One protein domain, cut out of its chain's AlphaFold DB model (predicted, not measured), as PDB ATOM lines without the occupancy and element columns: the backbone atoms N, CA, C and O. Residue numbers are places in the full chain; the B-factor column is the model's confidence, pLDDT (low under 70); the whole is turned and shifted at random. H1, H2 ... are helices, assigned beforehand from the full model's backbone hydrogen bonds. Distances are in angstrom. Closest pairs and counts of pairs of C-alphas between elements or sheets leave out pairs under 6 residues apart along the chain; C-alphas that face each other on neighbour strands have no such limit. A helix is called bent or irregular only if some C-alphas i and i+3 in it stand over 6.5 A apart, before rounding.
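What this domain is: This is residues 2 to 109 and 140 to 186 of the 431 residues of the protein "GED domain-containing protein" of Colletotrichum tanaceti (UniProt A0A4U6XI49). A long rod: H5 runs along most of it, and the hairpin H2 and H3 packs on part of H5 in an up-and-down bundle of three, each helix running against the one before. H1 and H4 pack at steep tilts on the first part of H5; little H6 follows its other end. The printed part has 155 residues, six helices, H1 to H6, and no named strand: all helix, only just loose, close to extended, with a radius of gyration of the C-alphas of 22.0 A and spans of 69 by 32 by 23 A.

Where its parts are: Find C-alpha 140 at (196.865, 60.443, -29.120); from there H5 runs 52.3 A to residue 176. H3, residues 49 to 83, is 49.8 A long with a kink of 28 degrees near residue 77. Both are only just irregular: C-alphas 172 and 175 are 7.0 A apart, C-alphas 77 and 80 6.8 A. H2, residues 15 to 42, is 39.9 A long. H4 is residues 90 to 109, 28.4 A; H1, residues 2 to 12, 15.2 A, begins at (190.563, 66.889, -40.623). H6, residues 180 to 184, is 6.2 A.

How they stand to each other: H5 is the hub, touching four helices. Its residues 157 to 170 touch H3, closest C-alphas Ala 165 and Leu 70, 5.9 A. Val 166 and Leu 23 of H2 are closest at 7.2 A. In the hairpin, Val 42 and Thr 51 are closest, 5.9 A, at a shallow tilt of 21 degrees. H1 touches H5 at Ala 4 and Met 146, 4.6 A; H4 touches it at Val 97 and Thr 145, 5.6 A, at 58 degrees. H6 touches no helix. O i to N i+4 pairs are all within hydrogen-bond range in H1, H2, H4 and H6, 27 of 31 in H3, 27 of 33 in H5.

The domain as a whole: The C-alphas farthest apart, Ala 109 and Met 186, are 73.0 A apart. Residues 110 to 139 are not printed, a gap of 16.7 A between C-alphas. Residues 84 to 91, of which 90 to 91 belong to H4, are under 70 in pLDDT.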
ATOM      1  N   ASP A   2     189.903  65.813 -39.854       78.06
ATOM      2  CA  ASP A   2     190.563  66.889 -40.623       78.06
ATOM      3  C   ASP A   2     191.959  67.300 -40.123       78.06
ATOM      4  O   ASP A   2     192.887  67.442 -40.920       78.06
ATOM      5  N   THR A   3     192.158  67.400 -38.804       84.25
ATOM      6  CA  THR A   3     193.470  67.688 -38.195       84.25
ATOM      7  C   THR A   3     194.524  66.631 -38.543       84.25
ATOM      8  O   THR A   3     195.668  66.978 -38.840       84.25
ATOM      9  N   ALA A   4     194.148  65.346 -38.568       81.56
ATOM     10  CA  ALA A   4     195.042  64.256 -38.960       81.56
ATOM     11  C   ALA A   4     195.406  64.344 -40.453       81.56
ATOM     12  O   ALA A   4     196.567  64.159 -40.809       81.56
ATOM     13  N   MET A   5     194.447  64.709 -41.311       82.50
ATOM     14  CA  MET A   5     194.669  64.909 -42.748       82.50
ATOM     15  C   MET A   5     195.576  66.119 -43.039       82.50
ATOM     16  O   MET A   5     196.457  66.047 -43.894       82.50
ATOM     17  N   HIS A   6     195.415  67.225 -42.304       85.56
ATOM     18  CA  HIS A   6     196.305  68.386 -42.403       85.56
ATOM     19  C   HIS A   6     197.747  68.034 -41.996       85.56
ATOM     20  O   HIS A   6     198.701  68.393 -42.688       85.56
ATOM     21  N   LEU A   7     197.913  67.301 -40.889       86.62
ATOM     22  CA  LEU A   7     199.220  66.826 -40.435       86.62
ATOM     23  C   LEU A   7     199.854  65.836 -41.431       86.62
ATOM     24  O   LEU A   7     201.039  65.972 -41.727       86.62
ATOM     25  N   PHE A   8     199.068  64.918 -42.006       86.50
ATOM     26  CA  PHE A   8     199.512  64.010 -43.070       86.50
ATOM     27  C   PHE A   8     200.050  64.779 -44.286       86.50
ATOM     28  O   PHE A   8     201.178  64.533 -44.707       86.50
ATOM     29  N   ARG A   9     199.303  65.763 -44.813       84.94
ATOM     30  CA  ARG A   9     199.748  66.570 -45.969       84.94
ATOM     31  C   ARG A   9     201.084  67.269 -45.710       84.94
ATOM     32  O   ARG A   9     201.939  67.277 -46.587       84.94
ATOM     33  N   LYS A  10     201.286  67.793 -44.497       87.50
ATOM     34  CA  LYS A  10     202.556  68.412 -44.091       87.50
ATOM     35  C   LYS A  10     203.717  67.406 -44.007       87.50
ATOM     36  O   LYS A  10     204.856  67.778 -44.253       87.50
ATOM     37  N   GLN A  11     203.455  66.143 -43.667       87.81
ATOM     38  CA  GLN A  11     204.477  65.086 -43.699       87.81
ATOM     39  C   GLN A  11     204.740  64.531 -45.108       87.81
ATOM     40  O   GLN A  11     205.839  64.047 -45.365       87.81
ATOM     41  N   ALA A  12     203.759  64.601 -46.012       87.88
ATOM     42  CA  ALA A  12     203.874  64.138 -47.396       87.88
ATOM     43  C   ALA A  12     204.480  65.185 -48.358       87.88
ATOM     44  O   ALA A  12     204.892  64.833 -49.458       87.88
ATOM     45  N   GLU A  13     204.584  66.454 -47.951       87.50
ATOM     46  CA  GLU A  13     205.248  67.541 -48.695       87.50
ATOM     47  C   GLU A  13     206.617  67.152 -49.320       87.50
ATOM     48  O   GLU A  13     206.768  67.317 -50.534       87.50
ATOM     49  N   PRO A  14     207.587  66.550 -48.590       91.94
ATOM     50  CA  PRO A  14     208.883  66.151 -49.157       91.94
ATOM     51  C   PRO A  14     208.838  64.948 -50.116       91.94
ATOM     52  O   PRO A  14     209.858  64.628 -50.729       91.94
ATOM     53  N   TRP A  15     207.704  64.248 -50.275       93.56
ATOM     54  CA  TRP A  15     207.632  63.065 -51.149       93.56
ATOM     55  C   TRP A  15     207.919  63.397 -52.613       93.56
ATOM     56  O   TRP A  15     208.450  62.548 -53.327       93.56
ATOM     57  N   ARG A  16     207.623  64.630 -53.046       92.81
ATOM     58  CA  ARG A  16     207.977  65.127 -54.379       92.81
ATOM     59  C   ARG A  16     209.483  65.054 -54.615       92.81
ATOM     60  O   ARG A  16     209.925  64.316 -55.487       92.81
ATOM     61  N   GLU A  17     210.257  65.772 -53.807       93.88
ATOM     62  CA  GLU A  17     211.712  65.890 -53.965       93.88
ATOM     63  C   GLU A  17     212.410  64.530 -53.816       93.88
ATOM     64  O   GLU A  17     213.331  64.203 -54.565       93.88
ATOM     65  N   LEU A  18     211.933  63.696 -52.883       94.88
ATOM     66  CA  LEU A  18     212.448  62.341 -52.679       94.88
ATOM     67  C   LEU A  18     212.181  61.425 -53.884       94.88
ATOM     68  O   LEU A  18     213.061  60.652 -54.265       94.88
ATOM     69  N   ALA A  19     210.996  61.513 -54.492       95.06
ATOM     70  CA  ALA A  19     210.649  60.727 -55.670       95.06
ATOM     71  C   ALA A  19     211.356  61.230 -56.937       95.06
ATOM     72  O   ALA A  19     211.850  60.410 -57.706       95.06
ATOM     73  N   GLU A  20     211.489  62.548 -57.126       95.62
ATOM     74  CA  GLU A  20     212.291  63.146 -58.206       95.62
ATOM     75  C   GLU A  20     213.756  62.679 -58.113       95.62
ATOM     76  O   GLU A  20     214.322  62.189 -59.093       95.62
ATOM     77  N   LEU A  21     214.349  62.715 -56.912       96.12
ATOM     78  CA  LEU A  21     215.701  62.207 -56.663       96.12
ATOM     79  C   LEU A  21     215.824  60.692 -56.899       96.12
ATOM     80  O   LEU A  21     216.857  60.232 -57.391       96.12
ATOM     81  N   HIS A  22     214.806  59.907 -56.539       95.31
ATOM     82  CA  HIS A  22     214.796  58.463 -56.779       95.31
ATOM     83  C   HIS A  22     214.723  58.139 -58.276       95.31
ATOM     84  O   HIS A  22     215.568  57.393 -58.769       95.31
ATOM     85  N   LEU A  23     213.779  58.740 -59.009       95.50
ATOM     86  CA  LEU A  23     213.634  58.547 -60.455       95.50
ATOM     87  C   LEU A  23     214.895  58.976 -61.210       95.50
ATOM     88  O   LEU A  23     215.329  58.259 -62.110       95.50
ATOM     89  N   LYS A  24     215.527  60.085 -60.803       95.94
ATOM     90  CA  LYS A  24     216.813  60.514 -61.360       95.94
ATOM     91  C   LYS A  24     217.896  59.448 -61.179       95.94
ATOM     92  O   LYS A  24     218.481  59.023 -62.168       95.94
ATOM     93  N   LYS A  25     218.111  58.959 -59.952       96.25
ATOM     94  CA  LYS A  25     219.112  57.912 -59.670       96.25
ATOM     95  C   LYS A  25     218.849  56.624 -60.446       96.25
ATOM     96  O   LYS A  25     219.773  56.056 -61.008       96.25
ATOM     97  N   VAL A  26     217.597  56.173 -60.503       96.19
ATOM     98  CA  VAL A  26     217.229  54.977 -61.277       96.19
ATOM     99  C   VAL A  26     217.500  55.193 -62.769       96.19
ATOM    100  O   VAL A  26     218.032  54.304 -63.424       96.19
ATOM    101  N   THR A  27     217.205  56.381 -63.301       95.81
ATOM    102  CA  THR A  27     217.502  56.724 -64.700       95.81
ATOM    103  C   THR A  27     219.011  56.756 -64.968       95.81
ATOM    104  O   THR A  27     219.448  56.242 -65.992       95.81
ATOM    105  N   GLU A  28     219.817  57.290 -64.044       96.12
ATOM    106  CA  GLU A  28     221.287  57.294 -64.121       96.12
ATOM    107  C   GLU A  28     221.874  55.866 -64.109       96.12
ATOM    108  O   GLU A  28     222.675  55.532 -64.979       96.12
ATOM    109  N   GLU A  29     221.430  54.988 -63.203       96.69
ATOM    110  CA  GLU A  29     221.863  53.578 -63.160       96.69
ATOM    111  C   GLU A  29     221.461  52.806 -64.432       96.69
ATOM    112  O   GLU A  29     222.235  52.008 -64.967       96.69
ATOM    113  N   VAL A  30     220.264  53.069 -64.969       95.88
ATOM    114  CA  VAL A  30     219.792  52.450 -66.216       95.88
ATOM    115  C   VAL A  30     220.560  52.981 -67.436       95.88
ATOM    116  O   VAL A  30     220.853  52.188 -68.332       95.88
ATOM    117  N   LYS A  31     220.967  54.261 -67.461       95.12
ATOM    118  CA  LYS A  31     221.902  54.801 -68.473       95.12
ATOM    119  C   LYS A  31     223.231  54.045 -68.450       95.12
ATOM    120  O   LYS A  31     223.614  53.477 -69.468       95.12
ATOM    121  N   VAL A  32     223.862  53.918 -67.278       95.69
ATOM    122  CA  VAL A  32     225.135  53.184 -67.109       95.69
ATOM    123  C   VAL A  32     225.028  51.724 -67.578       95.69
ATOM    124  O   VAL A  32     225.944  51.209 -68.223       95.69
ATOM    125  N   PHE A  33     223.906  51.050 -67.303       95.25
ATOM    126  CA  PHE A  33     223.655  49.701 -67.819       95.25
ATOM    127  C   PHE A  33     223.559  49.662 -69.355       95.25
ATOM    128  O   PHE A  33     224.153  48.781 -69.980       95.25
ATOM    129  N   VAL A  34     222.822  50.597 -69.964       94.62
ATOM    130  CA  VAL A  34     222.660  50.679 -71.424       94.62
ATOM    131  C   VAL A  34     223.994  50.979 -72.110       94.62
ATOM    132  O   VAL A  34     224.343  50.287 -73.068       94.62
ATOM    133  N   ASP A  35     224.772  51.925 -71.585       93.31
ATOM    134  CA  ASP A  35     226.104  52.267 -72.092       93.31
ATOM    135  C   ASP A  35     227.021  51.038 -72.085       93.31
ATOM    136  O   ASP A  35     227.583  50.674 -73.121       93.31
ATOM    137  N   GLY A  36     227.095  50.324 -70.955       94.00
ATOM    138  CA  GLY A  36     227.878  49.092 -70.835       94.00
ATOM    139  C   GLY A  36     227.387  47.953 -71.741       94.00
ATOM    140  O   GLY A  36     228.194  47.163 -72.237       94.00
ATOM    141  N   ALA A  37     226.081  47.871 -72.015       93.31
ATOM    142  CA  ALA A  37     225.523  46.896 -72.952       93.31
ATOM    143  C   ALA A  37     225.924  47.202 -74.407       93.31
ATOM    144  O   ALA A  37     226.340  46.292 -75.133       93.31
ATOM    145  N   PHE A  38     225.866  48.467 -74.832       92.50
ATOM    146  CA  PHE A  38     226.353  48.883 -76.152       92.50
ATOM    147  C   PHE A  38     227.872  48.739 -76.276       92.50
ATOM    148  O   PHE A  38     228.354  48.259 -77.305       92.50
ATOM    149  N   GLU A  39     228.624  49.065 -75.223       92.88
ATOM    150  CA  GLU A  39     230.073  48.871 -75.181       92.88
ATOM    151  C   GLU A  39     230.453  47.390 -75.341       92.88
ATOM    152  O   GLU A  39     231.378  47.059 -76.083       92.88
ATOM    153  N   HIS A  40     229.696  46.480 -74.720       92.81
ATOM    154  CA  HIS A  40     229.913  45.040 -74.842       92.81
ATOM    155  C   HIS A  40     229.570  44.482 -76.236       92.81
ATOM    156  O   HIS A  40     230.279  43.610 -76.738       92.81
ATOM    157  N   VAL A  41     228.483  44.955 -76.857       90.81
ATOM    158  CA  VAL A  41     227.976  44.413 -78.134       90.81
ATOM    159  C   VAL A  41     228.685  45.012 -79.354       90.81
ATOM    160  O   VAL A  41     228.950  44.296 -80.320       90.81
ATOM    161  N   VAL A  42     228.975  46.315 -79.330       88.44
ATOM    162  CA  VAL A  42     229.516  47.071 -80.476       88.44
ATOM    163  C   VAL A  42     231.005  47.392 -80.282       88.44
ATOM    164  O   VAL A  42     231.767  47.419 -81.251       88.44
ATOM    165  N   GLY A  43     231.449  47.574 -79.037       89.25
ATOM    166  CA  GLY A  43     232.839  47.833 -78.656       89.25
ATOM    167  C   GLY A  43     233.044  49.184 -77.950       89.25
ATOM    168  O   GLY A  43     232.131  50.016 -77.955       89.25
ATOM    169  N   PRO A  44     234.248  49.429 -77.391       89.25
ATOM    170  CA  PRO A  44     234.566  50.600 -76.566       89.25
ATOM    171  C   PRO A  44     234.196  51.943 -77.198       89.25
ATOM    172  O   PRO A  44     234.569  52.206 -78.345       89.25
ATOM    173  N   VAL A  45     233.540  52.823 -76.433       84.56
ATOM    174  CA  VAL A  45     233.067  54.149 -76.893       84.56
ATOM    175  C   VAL A  45     234.213  55.032 -77.405       84.56
ATOM    176  O   VAL A  45     234.038  55.804 -78.355       84.56
ATOM    177  N   ASP A  46     235.411  54.890 -76.833       82.56
ATOM    178  CA  ASP A  46     236.617  55.618 -77.245       82.56
ATOM    179  C   ASP A  46     237.120  55.198 -78.633       82.56
ATOM    180  O   ASP A  46     237.540  56.040 -79.429       82.56
ATOM    181  N   SER A  47     237.054  53.897 -78.933       81.62
ATOM    182  CA  SER A  47     237.610  53.303 -80.157       81.62
ATOM    183  C   SER A  47     236.586  53.162 -81.282       81.62
ATOM    184  O   SER A  47     236.952  53.202 -82.455       81.62
ATOM    185  N   ASN A  48     235.304  52.983 -80.953       85.00
ATOM    186  CA  ASN A  48     234.260  52.711 -81.929       85.00
ATOM    187  C   ASN A  48     233.324  53.917 -82.113       85.00
ATOM    188  O   ASN A  48     232.441  54.195 -81.299       85.00
ATOM    189  N   ARG A  49     233.491  54.599 -83.256       86.81
ATOM    190  CA  ARG A  49     232.626  55.701 -83.710       86.81
ATOM    191  C   ARG A  49     231.147  55.302 -83.770       86.81
ATOM    192  O   ARG A  49     230.304  56.129 -83.442       86.81
ATOM    193  N   THR A  50     230.844  54.053 -84.134       88.19
ATOM    194  CA  THR A  50     229.466  53.544 -84.239       88.19
ATOM    195  C   THR A  50     228.806  53.462 -82.865       88.19
ATOM    196  O   THR A  50     227.683  53.929 -82.717       88.19
ATOM    197  N   THR A  51     229.505  52.949 -81.840       89.81
ATOM    198  CA  THR A  51     228.989  52.932 -80.458       89.81
ATOM    199  C   THR A  51     228.661  54.352 -80.007       89.81
ATOM    200  O   THR A  51     227.540  54.624 -79.594       89.81
ATOM    201  N   ARG A  52     229.614  55.281 -80.162       90.31
ATOM    202  CA  ARG A  52     229.448  56.682 -79.753       90.31
ATOM    203  C   ARG A  52     228.265  57.360 -80.443       90.31
ATOM    204  O   ARG A  52     227.490  58.021 -79.766       90.31
ATOM    205  N   ALA A  53     228.125  57.170 -81.755       89.44
ATOM    206  CA  ALA A  53     227.040  57.758 -82.532       89.44
ATOM    207  C   ALA A  53     225.671  57.133 -82.196       89.44
ATOM    208  O   ALA A  53     224.679  57.848 -82.130       89.44
ATOM    209  N   ILE A  54     225.600  55.827 -81.904       91.50
ATOM    210  CA  ILE A  54     224.355  55.206 -81.418       91.50
ATOM    211  C   ILE A  54     223.944  55.801 -80.065       91.50
ATOM    212  O   ILE A  54     222.778  56.161 -79.893       91.50
ATOM    213  N   LEU A  55     224.893  55.935 -79.131       92.38
ATOM    214  CA  LEU A  55     224.622  56.510 -77.814       92.38
ATOM    215  C   LEU A  55     224.120  57.961 -77.939       92.38
ATOM    216  O   LEU A  55     223.009  58.262 -77.507       92.38
ATOM    217  N   SER A  56     224.870  58.825 -78.632       91.25
ATOM    218  CA  SER A  56     224.552  60.257 -78.733       91.25
ATOM    219  C   SER A  56     223.291  60.596 -79.529       91.25
ATOM    220  O   SER A  56     222.768  61.695 -79.387       91.25
ATOM    221  N   THR A  57     222.847  59.714 -80.432       89.75
ATOM    222  CA  THR A  57     221.755  60.017 -81.379       89.75
ATOM    223  C   THR A  57     220.459  59.274 -81.063       89.75
ATOM    224  O   THR A  57     219.390  59.755 -81.414       89.75
ATOM    225  N   PHE A  58     220.522  58.109 -80.408       90.69
ATOM    226  CA  PHE A  58     219.326  57.310 -80.100       90.69
ATOM    227  C   PHE A  58     219.130  57.074 -78.606       90.69
ATOM    228  O   PHE A  58     217.993  57.087 -78.139       90.69
ATOM    229  N   VAL A  59     220.211  56.853 -77.853       92.75
ATOM    230  CA  VAL A  59     220.112  56.559 -76.417       92.75
ATOM    231  C   VAL A  59     219.834  57.831 -75.626       92.75
ATOM    232  O   VAL A  59     218.876  57.851 -74.855       92.75
ATOM    233  N   ASP A  60     220.594  58.902 -75.866       93.75
ATOM    234  CA  ASP A  60     220.373  60.195 -75.211       93.75
ATOM    235  C   ASP A  60     218.956  60.731 -75.488       93.75
ATOM    236  O   ASP A  60     218.198  60.938 -74.540       93.75
ATOM    237  N   ASP A  61     218.546  60.820 -76.760       93.06
ATOM    238  CA  ASP A  61     217.192  61.231 -77.181       93.06
ATOM    239  C   ASP A  61     216.073  60.386 -76.538       93.06
ATOM    240  O   ASP A  61     215.043  60.919 -76.103       93.06
ATOM    241  N   PHE A  62     216.264  59.063 -76.441       94.38
ATOM    242  CA  PHE A  62     215.316  58.173 -75.768       94.38
ATOM    243  C   PHE A  62     215.183  58.522 -74.285       94.38
ATOM    244  O   PHE A  62     214.062  58.683 -73.792       94.38
ATOM    245  N   PHE A  63     216.303  58.651 -73.568       94.94
ATOM    246  CA  PHE A  63     216.282  58.955 -72.141       94.94
ATOM    247  C   PHE A  63     215.747  60.359 -71.850       94.94
ATOM    248  O   PHE A  63     215.021  60.522 -70.873       94.94
ATOM    249  N   ASP A  64     216.029  61.337 -72.707       94.94
ATOM    250  CA  ASP A  64     215.485  62.693 -72.629       94.94
ATOM    251  C   ASP A  64     213.947  62.699 -72.697       94.94
ATOM    252  O   ASP A  64     213.275  63.386 -71.922       94.94
ATOM    253  N   GLU A  65     213.351  61.902 -73.593       94.81
ATOM    254  CA  GLU A  65     211.892  61.738 -73.617       94.81
ATOM    255  C   GLU A  65     211.387  60.897 -72.439       94.81
ATOM    256  O   GLU A  65     210.330  61.206 -71.882       94.81
ATOM    257  N   ARG A  66     212.123  59.862 -72.001       94.12
ATOM    258  CA  ARG A  66     211.745  59.095 -70.801       94.12
ATOM    259  C   ARG A  66     211.729  59.966 -69.551       94.12
ATOM    260  O   ARG A  66     210.778  59.852 -68.786       94.12
ATOM    261  N   GLU A  67     212.682  60.874 -69.366       94.44
ATOM    262  CA  GLU A  67     212.700  61.814 -68.239       94.44
ATOM    263  C   GLU A  67     211.447  62.708 -68.257       94.44
ATOM    264  O   GLU A  67     210.727  62.785 -67.260       94.44
ATOM    265  N   ARG A  68     211.064  63.251 -69.425       95.75
ATOM    266  CA  ARG A  68     209.807  64.014 -69.596       95.75
ATOM    267  C   ARG A  68     208.549  63.182 -69.325       95.75
ATOM    268  O   ARG A  68     207.546  63.717 -68.846       95.75
ATOM    269  N   VAL A  69     208.534  61.894 -69.672       95.50
ATOM    270  CA  VAL A  69     207.427  60.976 -69.334       95.50
ATOM    271  C   VAL A  69     207.392  60.705 -67.825       95.50
ATOM    272  O   VAL A  69     206.323  60.806 -67.226       95.50
ATOM    273  N   LEU A  70     208.540  60.433 -67.203       94.75
ATOM    274  CA  LEU A  70     208.673  60.143 -65.775       94.75
ATOM    275  C   LEU A  70     208.258  61.333 -64.900       94.75
ATOM    276  O   LEU A  70     207.491  61.130 -63.962       94.75
ATOM    277  N   SER A  71     208.661  62.567 -65.226       94.44
ATOM    278  CA  SER A  71     208.216  63.766 -64.496       94.44
ATOM    279  C   SER A  71     206.694  63.943 -64.560       94.44
ATOM    280  O   SER A  71     206.050  64.109 -63.525       94.44
ATOM    281  N   ARG A  72     206.091  63.817 -65.755       95.56
ATOM    282  CA  ARG A  72     204.623  63.866 -65.926       95.56
ATOM    283  C   ARG A  72     203.923  62.749 -65.148       95.56
ATOM    284  O   ARG A  72     202.875  62.982 -64.545       95.56
ATOM    285  N   LYS A  73     204.495  61.541 -65.137       94.25
ATOM    286  CA  LYS A  73     203.934  60.409 -64.394       94.25
ATOM    287  C   LYS A  73     204.028  60.627 -62.887       94.25
ATOM    288  O   LYS A  73     203.078  60.322 -62.176       94.25
ATOM    289  N   LEU A  74     205.118  61.210 -62.396       94.50
ATOM    290  CA  LEU A  74     205.265  61.546 -60.985       94.50
ATOM    291  C   LEU A  74     204.237  62.592 -60.528       94.50
ATOM    292  O   LEU A  74     203.651  62.434 -59.459       94.50
ATOM    293  N   GLU A  75     203.955  63.616 -61.337       93.06
ATOM    294  CA  GLU A  75     202.876  64.572 -61.049       93.06
ATOM    295  C   GLU A  75     201.509  63.878 -60.930       93.06
ATOM    296  O   GLU A  75     200.766  64.150 -59.985       93.06
ATOM    297  N   GLU A  76     201.203  62.936 -61.829       92.88
ATOM    298  CA  GLU A  76     199.990  62.105 -61.768       92.88
ATOM    299  C   GLU A  76     199.925  61.275 -60.471       92.88
ATOM    300  O   GLU A  76     198.870  61.211 -59.840       92.88
ATOM    301  N   LEU A  77     201.046  60.680 -60.043       91.94
ATOM    302  CA  LEU A  77     201.131  59.836 -58.843       91.94
ATOM    303  C   LEU A  77     201.092  60.619 -57.521       91.94
ATOM    304  O   LEU A  77     200.591  60.100 -56.525       91.94
ATOM    305  N   LEU A  78     201.597  61.856 -57.487       90.38
ATOM    306  CA  LEU A  78     201.541  62.732 -56.308       90.38
ATOM    307  C   LEU A  78     200.155  63.365 -56.121       90.38
ATOM    308  O   LEU A  78     199.738  63.642 -54.992       90.38
ATOM    309  N   ARG A  79     199.416  63.563 -57.220       87.88
ATOM    310  CA  ARG A  79     198.126  64.261 -57.245       87.88
ATOM    311  C   ARG A  79     197.102  63.762 -56.208       87.88
ATOM    312  O   ARG A  79     196.527  64.618 -55.532       87.88
ATOM    313  N   PRO A  80     196.869  62.446 -55.999       86.38
ATOM    314  CA  PRO A  80     195.907  61.969 -55.001       86.38
ATOM    315  C   PRO A  80     196.251  62.405 -53.572       86.38
ATOM    316  O   PRO A  80     195.350  62.695 -52.784       86.38
ATOM    317  N   PHE A  81     197.541  62.486 -53.242       82.62
ATOM    318  CA  PHE A  81     198.027  62.844 -51.908       82.62
ATOM    319  C   PHE A  81     198.034  64.364 -51.688       82.62
ATOM    320  O   PHE A  81     197.719  64.826 -50.591       82.62
ATOM    321  N   THR A  82     198.309  65.150 -52.736       77.31
ATOM    322  CA  THR A  82     198.269  66.622 -52.689       77.31
ATOM    323  C   THR A  82     196.838  67.174 -52.703       77.31
ATOM    324  O   THR A  82     196.498  68.018 -51.876       77.31
ATOM    325  N   GLU A  83     195.979  66.693 -53.608       78.31
ATOM    326  CA  GLU A  83     194.595  67.179 -53.754       78.31
ATOM    327  C   GLU A  83     193.620  66.525 -52.750       78.31
ATOM    328  O   GLU A  83     192.505  67.007 -52.565       78.31
ATOM    329  N   GLY A  84     194.046  65.470 -52.042       67.75
ATOM    330  CA  GLY A  84     193.277  64.835 -50.965       67.75
ATOM    331  C   GLY A  84     192.336  63.706 -51.395       67.75
ATOM    332  O   GLY A  84     191.515  63.280 -50.588       67.75
ATOM    333  N   TYR A  85     192.461  63.202 -52.625       60.44
ATOM    334  CA  TYR A  85     191.689  62.056 -53.127       60.44
ATOM    335  C   TYR A  85     192.230  60.689 -52.672       60.44
ATOM    336  O   TYR A  85     191.564  59.678 -52.874       60.44
ATOM    337  N   ALA A  86     193.405  60.633 -52.037       60.84
ATOM    338  CA  ALA A  86     194.011  59.413 -51.488       60.84
ATOM    339  C   ALA A  86     193.339  58.906 -50.189       60.84
ATOM    340  O   ALA A  86     194.018  58.452 -49.267       60.84
ATOM    341  N   MET A  87     192.010  58.995 -50.087       60.38
ATOM    342  CA  MET A  87     191.274  58.433 -48.958       60.38
ATOM    343  C   MET A  87     191.257  56.907 -49.087       60.38
ATOM    344  O   MET A  87     190.593  56.346 -49.959       60.38
ATOM    345  N   GLN A  88     192.046  56.248 -48.242       63.09
ATOM    346  CA  GLN A  88     192.060  54.792 -48.117       63.09
ATOM    347  C   GLN A  88     190.712  54.309 -47.563       63.09
ATOM    348  O   GLN A  88     190.025  55.058 -46.873       63.09
ATOM    349  N   HIS A  89     190.330  53.068 -47.863       62.34
ATOM    350  CA  HIS A  89     189.055  52.509 -47.414       62.34
ATOM    351  C   HIS A  89     188.968  52.516 -45.875       62.34
ATOM    352  O   HIS A  89     189.863  52.001 -45.200       62.34
ATOM    353  N   ASP A  90     187.887  53.081 -45.319       65.00
ATOM    354  CA  ASP A  90     187.762  53.375 -43.879       65.00
ATOM    355  C   ASP A  90     188.018  52.156 -42.975       65.00
ATOM    356  O   ASP A  90     188.558  52.290 -41.875       65.00
ATOM    357  N   GLY A  91     187.678  50.950 -43.445       69.31
ATOM    358  CA  GLY A  91     187.929  49.702 -42.719       69.31
ATOM    359  C   GLY A  91     189.416  49.374 -42.535       69.31
ATOM    360  O   GLY A  91     189.814  48.934 -41.453       69.31
ATOM    361  N   ASP A  92     190.248  49.630 -43.547       76.88
ATOM    362  CA  ASP A  92     191.684  49.334 -43.489       76.88
ATOM    363  C   ASP A  92     192.387  50.329 -42.565       76.88
ATOM    364  O   ASP A  92     193.140  49.923 -41.672       76.88
ATOM    365  N   LEU A  93     192.034  51.616 -42.694       77.75
ATOM    366  CA  LEU A  93     192.476  52.681 -41.797       77.75
ATOM    367  C   LEU A  93     192.110  52.382 -40.342       77.75
ATOM    368  O   LEU A  93     192.986  52.407 -39.477       77.75
ATOM    369  N   ARG A  94     190.843  52.054 -40.066       77.88
ATOM    370  CA  ARG A  94     190.385  51.716 -38.715       77.88
ATOM    371  C   ARG A  94     191.195  50.560 -38.127       77.88
ATOM    372  O   ARG A  94     191.706  50.684 -37.016       77.88
ATOM    373  N   SER A  95     191.404  49.489 -38.898       82.69
ATOM    374  CA  SER A  95     192.222  48.351 -38.459       82.69
ATOM    375  C   SER A  95     193.676  48.745 -38.156       82.69
ATOM    376  O   SER A  95     194.294  48.185 -37.251       82.69
ATOM    377  N   ALA A  96     194.240  49.710 -38.893       80.88
ATOM    378  CA  ALA A  96     195.602  50.191 -38.697       80.88
ATOM    379  C   ALA A  96     195.739  51.080 -37.450       80.88
ATOM    380  O   ALA A  96     196.726  50.952 -36.722       80.88
ATOM    381  N   VAL A  97     194.739  51.918 -37.164       82.62
ATOM    382  CA  VAL A  97     194.684  52.736 -35.942       82.62
ATOM    383  C   VAL A  97     194.501  51.864 -34.701       82.62
ATOM    384  O   VAL A  97     195.269  52.000 -33.748       82.62
ATOM    385  N   GLU A  98     193.553  50.921 -34.726       83.06
ATOM    386  CA  GLU A  98     193.303  49.986 -33.619       83.06
ATOM    387  C   GLU A  98     194.547  49.124 -33.316       83.06
ATOM    388  O   GLU A  98     194.944  48.983 -32.156       83.06
ATOM    389  N   ARG A  99     195.233  48.623 -34.354       85.19
ATOM    390  CA  ARG A  99     196.492  47.864 -34.222       85.19
ATOM    391  C   ARG A  99     197.603  48.696 -33.577       85.19
ATOM    392  O   ARG A  99     198.229  48.237 -32.625       85.19
ATOM    393  N   ARG A 100     197.812  49.934 -34.040       81.81
ATOM    394  CA  ARG A 100     198.814  50.861 -33.485       81.81
ATOM    395  C   ARG A 100     198.528  51.218 -32.023       81.81
ATOM    396  O   ARG A 100     199.458  51.248 -31.216       81.81
ATOM    397  N   ALA A 101     197.266  51.450 -31.668       81.12
ATOM    398  CA  ALA A 101     196.869  51.704 -30.284       81.12
ATOM    399  C   ALA A 101     197.164  50.489 -29.381       81.12
ATOM    400  O   ALA A 101     197.731  50.645 -28.297       81.12
ATOM    401  N   ALA A 102     196.868  49.271 -29.851       82.62
ATOM    402  CA  ALA A 102     197.187  48.038 -29.132       82.62
ATOM    403  C   ALA A 102     198.707  47.825 -28.966       82.62
ATOM    404  O   ALA A 102     199.160  47.476 -27.875       82.62
ATOM    405  N   GLU A 103     199.510  48.084 -30.002       84.00
ATOM    406  CA  GLU A 103     200.980  48.020 -29.939       84.00
ATOM    407  C   GLU A 103     201.560  49.009 -28.915       84.00
ATOM    408  O   GLU A 103     202.446  48.652 -28.134       84.00
ATOM    409  N   GLN A 104     201.045  50.242 -28.863       79.19
ATOM    410  CA  GLN A 104     201.460  51.244 -27.876       79.19
ATOM    411  C   GLN A 104     201.081  50.840 -26.449       79.19
ATOM    412  O   GLN A 104     201.919  50.935 -25.552       79.19
ATOM    413  N   GLN A 105     199.867  50.323 -26.236       80.00
ATOM    414  CA  GLN A 105     199.433  49.813 -24.932       80.00
ATOM    415  C   GLN A 105     200.279  48.617 -24.475       80.00
ATOM    416  O   GLN A 105     200.710  48.581 -23.324       80.00
ATOM    417  N   GLN A 106     200.604  47.677 -25.370       81.31
ATOM    418  CA  GLN A 106     201.517  46.566 -25.070       81.31
ATOM    419  C   GLN A 106     202.931  47.060 -24.733       81.31
ATOM    420  O   GLN A 106     203.551  46.568 -23.791       81.31
ATOM    421  N   ARG A 107     203.433  48.067 -25.458       76.94
ATOM    422  CA  ARG A 107     204.757  48.662 -25.221       76.94
ATOM    423  C   ARG A 107     204.821  49.464 -23.916       76.94
ATOM    424  O   ARG A 107     205.868  49.472 -23.278       76.94
ATOM    425  N   ALA A 108     203.716  50.082 -23.499       74.06
ATOM    426  CA  ALA A 108     203.570  50.739 -22.198       74.06
ATOM    427  C   ALA A 108     203.389  49.736 -21.040       74.06
ATOM    428  O   ALA A 108     203.856  49.988 -19.931       74.06
ATOM    429  N   ALA A 109     202.756  48.587 -21.295       73.56
ATOM    430  CA  ALA A 109     202.577  47.502 -20.327       73.56
ATOM    431  C   ALA A 109     203.812  46.588 -20.172       73.56
ATOM    432  O   ALA A 109     203.839  45.738 -19.279       73.56
ATOM    433  N   GLU A 140     196.368  61.807 -28.861       84.06
ATOM    434  CA  GLU A 140     196.865  60.443 -29.120       84.06
ATOM    435  C   GLU A 140     196.169  59.786 -30.331       84.06
ATOM    436  O   GLU A 140     196.828  59.270 -31.235       84.06
ATOM    437  N   HIS A 141     194.835  59.850 -30.400       84.31
ATOM    438  CA  HIS A 141     194.048  59.271 -31.489       84.31
ATOM    439  C   HIS A 141     194.307  59.989 -32.820       84.31
ATOM    440  O   HIS A 141     194.461  59.339 -33.855       84.31
ATOM    441  N   ILE A 142     194.426  61.323 -32.803       87.00
ATOM    442  CA  ILE A 142     194.742  62.126 -33.997       87.00
ATOM    443  C   ILE A 142     196.129  61.762 -34.545       87.00
ATOM    444  O   ILE A 142     196.273  61.567 -35.753       87.00
ATOM    445  N   VAL A 143     197.136  61.628 -33.674       87.31
ATOM    446  CA  VAL A 143     198.498  61.227 -34.061       87.31
ATOM    447  C   VAL A 143     198.518  59.796 -34.598       87.31
ATOM    448  O   VAL A 143     199.084  59.557 -35.663       87.31
ATOM    449  N   ASN A 144     197.848  58.857 -33.927       87.12
ATOM    450  CA  ASN A 144     197.775  57.463 -34.370       87.12
ATOM    451  C   ASN A 144     197.051  57.309 -35.714       87.12
ATOM    452  O   ASN A 144     197.516  56.549 -36.566       87.12
ATOM    453  N   THR A 145     195.983  58.080 -35.933       85.38
ATOM    454  CA  THR A 145     195.258  58.159 -37.212       85.38
ATOM    455  C   THR A 145     196.129  58.741 -38.319       85.38
ATOM    456  O   THR A 145     196.227  58.154 -39.394       85.38
ATOM    457  N   MET A 146     196.810  59.859 -38.058       88.12
ATOM    458  CA  MET A 146     197.702  60.490 -39.032       88.12
ATOM    459  C   MET A 146     198.865  59.574 -39.423       88.12
ATOM    460  O   MET A 146     199.130  59.405 -40.610       88.12
ATOM    461  N   GLN A 147     199.515  58.926 -38.452       87.81
ATOM    462  CA  GLN A 147     200.617  58.012 -38.739       87.81
ATOM    463  C   GLN A 147     200.123  56.758 -39.479       87.81
ATOM    464  O   GLN A 147     200.814  56.261 -40.360       87.81
ATOM    465  N   ALA A 148     198.925  56.243 -39.166       87.56
ATOM    466  CA  ALA A 148     198.349  55.105 -39.889       87.56
ATOM    467  C   ALA A 148     198.044  55.460 -41.355       87.56
ATOM    468  O   ALA A 148     198.394  54.694 -42.249       87.56
ATOM    469  N   LEU A 149     197.470  56.644 -41.604       85.62
ATOM    470  CA  LEU A 149     197.316  57.196 -42.953       85.62
ATOM    471  C   LEU A 149     198.666  57.308 -43.670       85.62
ATOM    472  O   LEU A 149     198.778  56.856 -44.808       85.62
ATOM    473  N   TYR A 150     199.683  57.870 -43.006       88.69
ATOM    474  CA  TYR A 150     201.013  58.064 -43.582       88.69
ATOM    475  C   TYR A 150     201.651  56.748 -44.033       88.69
ATOM    476  O   TYR A 150     202.080  56.651 -45.180       88.69
ATOM    477  N   ASP A 151     201.679  55.727 -43.173       89.00
ATOM    478  CA  ASP A 151     202.375  54.471 -43.468       89.00
ATOM    479  C   ASP A 151     201.734  53.722 -44.656       89.00
ATOM    480  O   ASP A 151     202.437  53.269 -45.562       89.00
ATOM    481  N   MET A 152     200.396  53.638 -44.696       86.38
ATOM    482  CA  MET A 152     199.677  52.964 -45.788       86.38
ATOM    483  C   MET A 152     199.757  53.755 -47.103       86.38
ATOM    484  O   MET A 152     199.929  53.177 -48.182       86.38
ATOM    485  N   ALA A 153     199.666  55.088 -47.025       88.31
ATOM    486  CA  ALA A 153     199.830  55.970 -48.174       88.31
ATOM    487  C   ALA A 153     201.256  55.895 -48.739       88.31
ATOM    488  O   ALA A 153     201.410  55.836 -49.956       88.31
ATOM    489  N   LEU A 154     202.281  55.834 -47.881       91.06
ATOM    490  CA  LEU A 154     203.685  55.723 -48.279       91.06
ATOM    491  C   LEU A 154     203.960  54.401 -48.998       91.06
ATOM    492  O   LEU A 154     204.614  54.405 -50.042       91.06
ATOM    493  N   GLN A 155     203.440  53.284 -48.477       90.56
ATOM    494  CA  GLN A 155     203.531  51.988 -49.151       90.56
ATOM    495  C   GLN A 155     202.875  52.061 -50.538       90.56
ATOM    496  O   GLN A 155     203.530  51.811 -51.546       90.56
ATOM    497  N   THR A 156     201.619  52.517 -50.595       89.88
ATOM    498  CA  THR A 156     200.857  52.652 -51.848       89.88
ATOM    499  C   THR A 156     201.567  53.561 -52.860       89.88
ATOM    500  O   THR A 156     201.608  53.262 -54.052       89.88
ATOM    501  N   PHE A 157     202.146  54.678 -52.408       91.69
ATOM    502  CA  PHE A 157     202.909  55.596 -53.251       91.69
ATOM    503  C   PHE A 157     204.195  54.952 -53.782       91.69
ATOM    504  O   PHE A 157     204.471  55.062 -54.973       91.69
ATOM    505  N   THR A 158     204.945  54.240 -52.937       93.94
ATOM    506  CA  THR A 158     206.207  53.578 -53.318       93.94
ATOM    507  C   THR A 158     205.971  52.434 -54.307       93.94
ATOM    508  O   THR A 158     206.678  52.329 -55.312       93.94
ATOM    509  N   ASP A 159     204.933  51.628 -54.077       93.62
ATOM    510  CA  ASP A 159     204.517  50.556 -54.982       93.62
ATOM    511  C   ASP A 159     204.081  51.132 -56.339       93.62
ATOM    512  O   ASP A 159     204.483  50.631 -57.391       93.62
ATOM    513  N   ASN A 160     203.316  52.229 -56.346       93.25
ATOM    514  CA  ASN A 160     202.910  52.901 -57.582       93.25
ATOM    515  C   ASN A 160     204.084  53.582 -58.303       93.25
ATOM    516  O   ASN A 160     204.155  53.516 -59.527       93.25
ATOM    517  N   LEU A 161     205.020  54.205 -57.585       94.88
ATOM    518  CA  LEU A 161     206.220  54.816 -58.167       94.88
ATOM    519  C   LEU A 161     207.080  53.758 -58.872       94.88
ATOM    520  O   LEU A 161     207.483  53.941 -60.020       94.88
ATOM    521  N   THR A 162     207.289  52.618 -58.213       94.69
ATOM    522  CA  THR A 162     208.073  51.507 -58.761       94.69
ATOM    523  C   THR A 162     207.365  50.881 -59.966       94.69
ATOM    524  O   THR A 162     207.928  50.826 -61.054       94.69
ATOM    525  N   ASN A 163     206.101  50.474 -59.824       95.19
ATOM    526  CA  ASN A 163     205.395  49.745 -60.883       95.19
ATOM    527  C   ASN A 163     204.946  50.639 -62.057       95.19
ATOM    528  O   ASN A 163     204.988  50.216 -63.212       95.19
ATOM    529  N   LEU A 164     204.481  51.865 -61.790       94.81
ATOM    530  CA  LEU A 164     203.828  52.715 -62.797       94.81
ATOM    531  C   LEU A 164     204.739  53.787 -63.395       94.81
ATOM    532  O   LEU A 164     204.436  54.237 -64.498       94.81
ATOM    533  N   ALA A 165     205.812  54.198 -62.710       94.38
ATOM    534  CA  ALA A 165     206.822  55.085 -63.288       94.38
ATOM    535  C   ALA A 165     208.061  54.292 -63.728       94.38
ATOM    536  O   ALA A 165     208.343  54.247 -64.922       94.38
ATOM    537  N   VAL A 166     208.766  53.616 -62.812       95.06
ATOM    538  CA  VAL A 166     210.015  52.907 -63.159       95.06
ATOM    539  C   VAL A 166     209.758  51.743 -64.122       95.06
ATOM    540  O   VAL A 166     210.230  51.774 -65.257       95.06
ATOM    541  N   GLU A 167     208.981  50.737 -63.725       95.50
ATOM    542  CA  GLU A 167     208.776  49.541 -64.551       95.50
ATOM    543  C   GLU A 167     208.033  49.861 -65.857       95.50
ATOM    544  O   GLU A 167     208.496  49.520 -66.945       95.50
ATOM    545  N   SER A 168     206.892  50.553 -65.769       94.62
ATOM    546  CA  SER A 168     206.022  50.811 -66.926       94.62
ATOM    547  C   SER A 168     206.549  51.875 -67.900       94.62
ATOM    548  O   SER A 168     206.395  51.711 -69.108       94.62
ATOM    549  N   CYS A 169     207.168  52.968 -67.428       93.94
ATOM    550  CA  CYS A 169     207.601  54.056 -68.321       93.94
ATOM    551  C   CYS A 169     209.081  53.993 -68.715       93.94
ATOM    552  O   CYS A 169     209.424  54.513 -69.778       93.94
ATOM    553  N   LEU A 170     209.942  53.381 -67.893       94.31
ATOM    554  CA  LEU A 170     211.366  53.220 -68.189       94.31
ATOM    555  C   LEU A 170     211.678  51.784 -68.637       94.31
ATOM    556  O   LEU A 170     212.001  51.579 -69.805       94.31
ATOM    557  N   VAL A 171     211.546  50.790 -67.752       94.00
ATOM    558  CA  VAL A 171     212.075  49.426 -67.980       94.00
ATOM    559  C   VAL A 171     211.406  48.714 -69.160       94.00
ATOM    560  O   VAL A 171     212.102  48.162 -70.011       94.00
ATOM    561  N   GLN A 172     210.074  48.754 -69.259       94.62
ATOM    562  CA  GLN A 172     209.324  48.112 -70.354       94.62
ATOM    563  C   GLN A 172     209.605  48.728 -71.732       94.62
ATOM    564  O   GLN A 172     209.443  48.053 -72.747       94.62
ATOM    565  N   GLU A 173     210.061  49.980 -71.769       93.50
ATOM    566  CA  GLU A 173     210.324  50.729 -72.999       93.50
ATOM    567  C   GLU A 173     211.791  50.597 -73.459       93.50
ATOM    568  O   GLU A 173     212.076  50.813 -74.638       93.50
ATOM    569  N   LEU A 174     212.717  50.172 -72.580       93.31
ATOM    570  CA  LEU A 174     214.136  49.946 -72.912       93.31
ATOM    571  C   LEU A 174     214.366  49.041 -74.139       93.31
ATOM    572  O   LEU A 174     215.216  49.387 -74.957       93.31
ATOM    573  N   PRO A 175     213.636  47.924 -74.360       90.94
ATOM    574  CA  PRO A 175     213.818  47.107 -75.565       90.94
ATOM    575  C   PRO A 175     213.480  47.844 -76.873       90.94
ATOM    576  O   PRO A 175     213.859  47.385 -77.950       90.94
ATOM    577  N   GLY A 176     212.760  48.969 -76.793       89.12
ATOM    578  CA  GLY A 176     212.441  49.837 -77.923       89.12
ATOM    579  C   GLY A 176     213.564  50.797 -78.330       89.12
ATOM    580  O   GLY A 176     213.474  51.366 -79.417       89.12
ATOM    581  N   ILE A 177     214.616  50.953 -77.513       91.94
ATOM    582  CA  ILE A 177     215.646  51.997 -77.671       91.94
ATOM    583  C   ILE A 177     216.394  51.932 -79.010       91.94
ATOM    584  O   ILE A 177     216.646  52.954 -79.640       91.94
ATOM    585  N   PHE A 178     216.718  50.723 -79.475       89.38
ATOM    586  CA  PHE A 178     217.420  50.507 -80.735       89.38
ATOM    587  C   PHE A 178     217.003  49.163 -81.334       89.38
ATOM    588  O   PHE A 178     217.464  48.097 -80.925       89.38
ATOM    589  N   THR A 179     216.076  49.199 -82.292       91.00
ATOM    590  CA  THR A 179     215.470  47.992 -82.874       91.00
ATOM    591  C   THR A 179     215.873  47.796 -84.331       91.00
ATOM    592  O   THR A 179     216.094  48.753 -85.068       91.00
ATOM    593  N   ALA A 180     215.881  46.545 -84.803       90.69
ATOM    594  CA  ALA A 180     216.143  46.243 -86.216       90.69
ATOM    595  C   ALA A 180     215.147  46.928 -87.176       90.69
ATOM    596  O   ALA A 180     215.490  47.208 -88.321       90.69
ATOM    597  N   ARG A 181     213.928  47.230 -86.704       91.69
ATOM    598  CA  ARG A 181     212.952  48.028 -87.453       91.69
ATOM    599  C   ARG A 181     213.398  49.482 -87.588       91.69
ATOM    600  O   ARG A 181     213.363  49.997 -88.694       91.69
ATOM    601  N   LEU A 182     213.848  50.108 -86.496       89.94
ATOM    602  CA  LEU A 182     214.387  51.469 -86.534       89.94
ATOM    603  C   LEU A 182     215.518  51.567 -87.568       89.94
ATOM    604  O   LEU A 182     215.473  52.443 -88.417       89.94
ATOM    605  N   VAL A 183     216.455  50.611 -87.565       90.75
ATOM    606  CA  VAL A 183     217.572  50.550 -88.530       90.75
ATOM    607  C   VAL A 183     217.106  50.331 -89.977       90.75
ATOM    608  O   VAL A 183     217.693  50.896 -90.893       90.75
ATOM    609  N   ASN A 184     216.053  49.540 -90.207       91.81
ATOM    610  CA  ASN A 184     215.464  49.359 -91.541       91.81
ATOM    611  C   ASN A 184     214.791  50.637 -92.074       91.81
ATOM    612  O   ASN A 184     214.756  50.851 -93.283       91.81
ATOM    613  N   ASP A 185     214.238  51.448 -91.173       90.75
ATOM    614  CA  ASP A 185     213.491  52.659 -91.505       90.75
ATOM    615  C   ASP A 185     214.418  53.904 -91.599       90.75
ATOM    616  O   ASP A 185     213.947  54.985 -91.956       90.75
ATOM    617  N   MET A 186     215.729  53.759 -91.331       91.12
ATOM    618  CA  MET A 186     216.754  54.798 -91.532       91.12
ATOM    619  C   MET A 186     217.043  55.050 -93.016       91.12
ATOM    620  O   MET A 186     217.079  54.137 -93.843       91.12
TER     621      MET A 186